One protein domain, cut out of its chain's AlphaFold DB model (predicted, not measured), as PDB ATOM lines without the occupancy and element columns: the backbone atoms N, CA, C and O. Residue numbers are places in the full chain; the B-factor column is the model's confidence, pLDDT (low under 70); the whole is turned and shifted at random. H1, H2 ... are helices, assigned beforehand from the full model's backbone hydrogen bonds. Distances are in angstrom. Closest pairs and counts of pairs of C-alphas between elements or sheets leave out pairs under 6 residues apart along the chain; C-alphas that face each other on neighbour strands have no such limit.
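This is residues 78 to 120 of the 171 residues of the protein "BA75_04003T0" of Komagataella pastoris (UniProt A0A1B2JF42). One long helix, H2, makes most of a rod, and a short helix, H1, meets its first end at a corner, so that the two form a wide, uneven L. Most of H2 sticks out free: residues 96 to 120, of which 96 to 117 belong to H2. The printed part has 43 residues with two named helices, H1 then H2, and no named strand, and its class is all helix. It is extended, with a radius of gyration of the C-alphas of 17.0 A and spans of 55 by 16 by 9 A.

H2, residues 91 to 117, and H1, residues 78 to 88, are close but not clearly touching, with 1 pair of C-alphas within 8 A: those of Val 86 and Leu 92, 6.5 A apart. They run the same way at a steep tilt of 69 degrees, only just short of about perpendicular. In H1 every O i to N i+4 pair is within hydrogen-bond range; in H2, 22 of 23 are.

H2 measures 39.5 A from C-alpha 91 at (133.799, 130.993, 153.985) to C-alpha 117 at (163.790, 106.415, 161.333). H1 measures 15.1 A and begins at C-alpha 78 at (121.449, 122.428, 146.937).

The C-alphas farthest apart, those of Lys 80 and Ile 120, are 55.6 A apart. The printed part has no cut, and the link from H1 to H2 is tight. The mean pLDDT of the printed part is 86.9, with residue 120 under 70.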
ATOM      1  N   GLN A  78     120.287 123.090 146.341       79.44
ATOM      2  CA  GLN A  78     121.449 122.428 146.937       79.44
ATOM      3  C   GLN A  78     122.675 123.337 146.911       79.44
ATOM      4  O   GLN A  78     123.309 123.493 147.951       79.44
ATOM      5  N   LYS A  79     122.937 124.016 145.790       82.06
ATOM      6  CA  LYS A  79     124.038 124.976 145.669       82.06
ATOM      7  C   LYS A  79     123.926 126.098 146.700       82.06
ATOM      8  O   LYS A  79     124.875 126.332 147.436       82.06
ATOM      9  N   LYS A  80     122.740 126.695 146.873       83.88
ATOM     10  CA  LYS A  80     122.514 127.702 147.930       83.88
ATOM     11  C   LYS A  80     122.712 127.157 149.347       83.88
ATOM     12  O   LYS A  80     123.179 127.880 150.223       83.88
ATOM     13  N   ARG A  81     122.330 125.901 149.609       81.94
ATOM     14  CA  ARG A  81     122.584 125.271 150.917       81.94
ATOM     15  C   ARG A  81     124.071 125.026 151.144       81.94
ATOM     16  O   ARG A  81     124.523 125.255 152.259       81.94
ATOM     17  N   GLN A  82     124.806 124.593 150.122       81.12
ATOM     18  CA  GLN A  82     126.260 124.442 150.184       81.12
ATOM     19  C   GLN A  82     126.949 125.790 150.392       81.12
ATOM     20  O   GLN A  82     127.725 125.908 151.329       81.12
ATOM     21  N   GLU A  83     126.598 126.821 149.622       83.56
ATOM     22  CA  GLU A  83     127.123 128.184 149.802       83.56
ATOM     23  C   GLU A  83     126.885 128.688 151.231       83.56
ATOM     24  O   GLU A  83     127.809 129.167 151.882       83.56
ATOM     25  N   LYS A  84     125.675 128.497 151.775       84.62
ATOM     26  CA  LYS A  84     125.372 128.869 153.163       84.62
ATOM     27  C   LYS A  84     126.152 128.033 154.184       84.62
ATOM     28  O   LYS A  84     126.541 128.549 155.225       84.62
ATOM     29  N   ALA A  85     126.373 126.747 153.913       82.12
ATOM     30  CA  ALA A  85     127.167 125.883 154.783       82.12
ATOM     31  C   ALA A  85     128.646 126.296 154.799       82.12
ATOM     32  O   ALA A  85     129.248 126.300 155.867       82.12
ATOM     33  N   VAL A  86     129.200 126.683 153.646       81.31
ATOM     34  CA  VAL A  86     130.561 127.225 153.523       81.31
ATOM     35  C   VAL A  86     130.664 128.554 154.270       81.31
ATOM     36  O   VAL A  86     131.544 128.706 155.107       81.31
ATOM     37  N   GLN A  87     129.716 129.475 154.078       82.12
ATOM     38  CA  GLN A  87     129.683 130.747 154.815       82.12
ATOM     39  C   GLN A  87     129.592 130.554 156.335       82.12
ATOM     40  O   GLN A  87     130.314 131.206 157.081       82.12
ATOM     41  N   ASN A  88     128.756 129.623 156.809       80.81
ATOM     42  CA  ASN A  88     128.647 129.308 158.238       80.81
ATOM     43  C   ASN A  88     129.940 128.724 158.833       80.81
ATOM     44  O   ASN A  88     130.120 128.779 160.045       80.81
ATOM     45  N   ARG A  89     130.799 128.127 158.002       77.81
ATOM     46  CA  ARG A  89     132.100 127.568 158.395       77.81
ATOM     47  C   ARG A  89     133.251 128.567 158.253       77.81
ATOM     48  O   ARG A  89     134.392 128.158 158.400       77.81
ATOM     49  N   GLY A  90     132.959 129.839 157.972       81.44
ATOM     50  CA  GLY A  90     133.979 130.878 157.819       81.44
ATOM     51  C   GLY A  90     134.276 131.285 156.378       81.44
ATOM     52  O   GLY A  90     135.098 132.165 156.151       81.44
ATOM     53  N   GLY A  91     133.581 130.703 155.399       88.38
ATOM     54  CA  GLY A  91     133.799 130.993 153.985       88.38
ATOM     55  C   GLY A  91     134.870 130.106 153.349       88.38
ATOM     56  O   GLY A  91     135.342 129.142 153.946       88.38
ATOM     57  N   LEU A  92     135.196 130.409 152.092       84.50
ATOM     58  CA  LEU A  92     136.197 129.662 151.327       84.50
ATOM     59  C   LEU A  92     137.603 129.860 151.914       84.50
ATOM     60  O   LEU A  92     138.339 128.896 152.056       84.50
ATOM     61  N   GLU A  93     137.919 131.091 152.313       85.31
ATOM     62  CA  GLU A  93     139.240 131.503 152.799       85.31
ATOM     63  C   GLU A  93     139.652 130.760 154.079       85.31
ATOM     64  O   GLU A  93     140.719 130.159 154.128       85.31
ATOM     65  N   GLN A  94     138.769 130.673 155.083       85.62
ATOM     66  CA  GLN A  94     139.067 129.908 156.305       85.62
ATOM     67  C   GLN A  94     139.173 128.400 156.053       85.62
ATOM     68  O   GLN A  94     139.883 127.693 156.765       85.62
ATOM     69  N   MET A  95     138.451 127.887 155.055       86.44
ATOM     70  CA  MET A  95     138.543 126.481 154.674       86.44
ATOM     71  C   MET A  95     139.878 126.188 153.983       86.44
ATOM     72  O   MET A  95     140.477 125.155 154.260       86.44
ATOM     73  N   GLU A  96     140.345 127.091 153.124       89.88
ATOM     74  CA  GLU A  96     141.657 127.007 152.482       89.88
ATOM     75  C   GLU A  96     142.782 127.068 153.518       89.88
ATOM     76  O   GLU A  96     143.630 126.180 153.544       89.88
ATOM     77  N   GLU A  97     142.728 128.026 154.446       91.88
ATOM     78  CA  GLU A  97     143.703 128.131 155.537       91.88
ATOM     79  C   GLU A  97     143.718 126.864 156.408       91.88
ATOM     80  O   GLU A  97     144.781 126.347 156.753       91.88
ATOM     81  N   PHE A  98     142.543 126.311 156.727       91.62
ATOM     82  CA  PHE A  98     142.434 125.067 157.489       91.62
ATOM     83  C   PHE A  98     143.051 123.868 156.758       91.62
ATOM     84  O   PHE A  98     143.724 123.050 157.388       91.62
ATOM     85  N   VAL A  99     142.822 123.749 155.447       91.94
ATOM     86  CA  VAL A  99     143.401 122.674 154.629       91.94
ATOM     87  C   VAL A  99     144.917 122.820 154.576       91.94
ATOM     88  O   VAL A  99     145.615 121.895 154.980       91.94
ATOM     89  N   MET A 100     145.413 124.003 154.207       94.62
ATOM     90  CA  MET A 100     146.846 124.303 154.130       94.62
ATOM     91  C   MET A 100     147.564 124.016 155.450       94.62
ATOM     92  O   MET A 100     148.636 123.416 155.479       94.62
ATOM     93  N   LYS A 101     146.958 124.414 156.572       95.12
ATOM     94  CA  LYS A 101     147.530 124.197 157.899       95.12
ATOM     95  C   LYS A 101     147.603 122.712 158.262       95.12
ATOM     96  O   LYS A 101     148.595 122.282 158.841       95.12
ATOM     97  N   ASN A 102     146.580 121.926 157.926       95.19
ATOM     98  CA  ASN A 102     146.605 120.482 158.167       95.19
ATOM     99  C   ASN A 102     147.616 119.760 157.277       95.19
ATOM    100  O   ASN A 102     148.321 118.888 157.774       95.19
ATOM    101  N   GLU A 103     147.699 120.124 155.998       95.00
ATOM    102  CA  GLU A 103     148.699 119.572 155.077       95.00
ATOM    103  C   GLU A 103     150.116 119.871 155.573       95.00
ATOM    104  O   GLU A 103     150.960 118.978 155.615       95.00
ATOM    105  N   TYR A 104     150.356 121.093 156.054       95.75
ATOM    106  CA  TYR A 104     151.628 121.455 156.672       95.75
ATOM    107  C   TYR A 104     151.946 120.594 157.901       95.75
ATOM    108  O   TYR A 104     153.057 120.087 158.016       95.75
ATOM    109  N   TYR A 105     150.989 120.388 158.812       95.94
ATOM    110  CA  TYR A 105     151.233 119.546 159.987       95.94
ATOM    111  C   TYR A 105     151.534 118.092 159.628       95.94
ATOM    112  O   TYR A 105     152.431 117.512 160.233       95.94
ATOM    113  N   GLN A 106     150.837 117.527 158.640       95.25
ATOM    114  CA  GLN A 106     151.134 116.178 158.150       95.25
ATOM    115  C   GLN A 106     152.547 116.099 157.577       95.25
ATOM    116  O   GLN A 106     153.290 115.181 157.907       95.25
ATOM    117  N   TYR A 107     152.951 117.098 156.793       94.69
ATOM    118  CA  TYR A 107     154.304 117.164 156.253       94.69
ATOM    119  C   TYR A 107     155.376 117.237 157.352       94.69
ATOM    120  O   TYR A 107     156.385 116.537 157.285       94.69
ATOM    121  N   VAL A 108     155.158 118.050 158.392       94.81
ATOM    122  CA  VAL A 108     156.085 118.118 159.534       94.81
ATOM    123  C   VAL A 108     156.143 116.781 160.279       94.81
ATOM    124  O   VAL A 108     157.233 116.322 160.606       94.81
ATOM    125  N   GLU A 109     155.005 116.129 160.507       94.56
ATOM    126  CA  GLU A 109     154.950 114.814 161.156       94.56
ATOM    127  C   GLU A 109     155.690 113.738 160.342       94.56
ATOM    128  O   GLU A 109     156.436 112.932 160.899       94.56
ATOM    129  N   GLU A 110     155.541 113.739 159.016       93.94
ATOM    130  CA  GLU A 110     156.286 112.852 158.120       93.94
ATOM    131  C   GLU A 110     157.796 113.091 158.207       93.94
ATOM    132  O   GLU A 110     158.556 112.126 158.318       93.94
ATOM    133  N   LEU A 111     158.237 114.353 158.209       91.94
ATOM    134  CA  LEU A 111     159.649 114.703 158.369       91.94
ATOM    135  C   LEU A 111     160.203 114.269 159.725       91.94
ATOM    136  O   LEU A 111     161.296 113.711 159.783       91.94
ATOM    137  N   GLU A 112     159.465 114.483 160.814       90.38
ATOM    138  CA  GLU A 112     159.876 114.025 162.142       90.38
ATOM    139  C   GLU A 112     159.999 112.501 162.195       90.38
ATOM    140  O   GLU A 112     160.957 111.970 162.757       90.38
ATOM    141  N   ASN A 113     159.057 111.783 161.584       90.00
ATOM    142  CA  ASN A 113     159.109 110.329 161.514       90.00
ATOM    143  C   ASN A 113     160.291 109.848 160.667       90.00
ATOM    144  O   ASN A 113     160.995 108.933 161.086       90.00
ATOM    145  N   GLN A 114     160.571 110.484 159.528       88.88
ATOM    146  CA  GLN A 114     161.760 110.182 158.728       88.88
ATOM    147  C   GLN A 114     163.050 110.475 159.499       88.88
ATOM    148  O   GLN A 114     163.968 109.661 159.472       88.88
ATOM    149  N   ALA A 115     163.113 111.588 160.230       85.06
ATOM    150  CA  ALA A 115     164.258 111.928 161.066       85.06
ATOM    151  C   ALA A 115     164.464 110.916 162.202       85.06
ATOM    152  O   ALA A 115     165.601 110.570 162.486       85.06
ATOM    153  N   ARG A 116     163.389 110.399 162.815       83.69
ATOM    154  CA  ARG A 116     163.465 109.322 163.820       83.69
ATOM    155  C   ARG A 116     163.844 107.967 163.226       83.69
ATOM    156  O   ARG A 116     164.504 107.181 163.886       83.69
ATOM    157  N   LEU A 117     163.409 107.660 162.008       83.94
ATOM    158  CA  LEU A 117     163.790 106.415 161.333       83.94
ATOM    159  C   LEU A 117     165.252 106.447 160.880       83.94
ATOM    160  O   LEU A 117     165.934 105.430 160.935       83.94
ATOM    161  N   ASN A 118     165.721 107.619 160.458       78.44
ATOM    162  CA  ASN A 118     167.087 107.848 160.002       78.44
ATOM    163  C   ASN A 118     168.008 108.359 161.116       78.44
ATOM    164  O   ASN A 118     169.161 108.686 160.835       78.44
ATOM    165  N   SER A 119     167.526 108.478 162.359       72.88
ATOM    166  CA  SER A 119     168.385 108.860 163.472       72.88
ATOM    167  C   SER A 119     169.326 107.697 163.734       72.88
ATOM    168  O   SER A 119     168.926 106.673 164.286       72.88
ATOM    169  N   ILE A 120     170.561 107.856 163.278       68.31
ATOM    170  CA  ILE A 120     171.655 106.952 163.597       68.31
ATOM    171  C   ILE A 120     171.906 107.106 165.095       68.31
ATOM    172  O   ILE A 120     172.081 108.225 165.585       68.31
TER     173      ILE A 120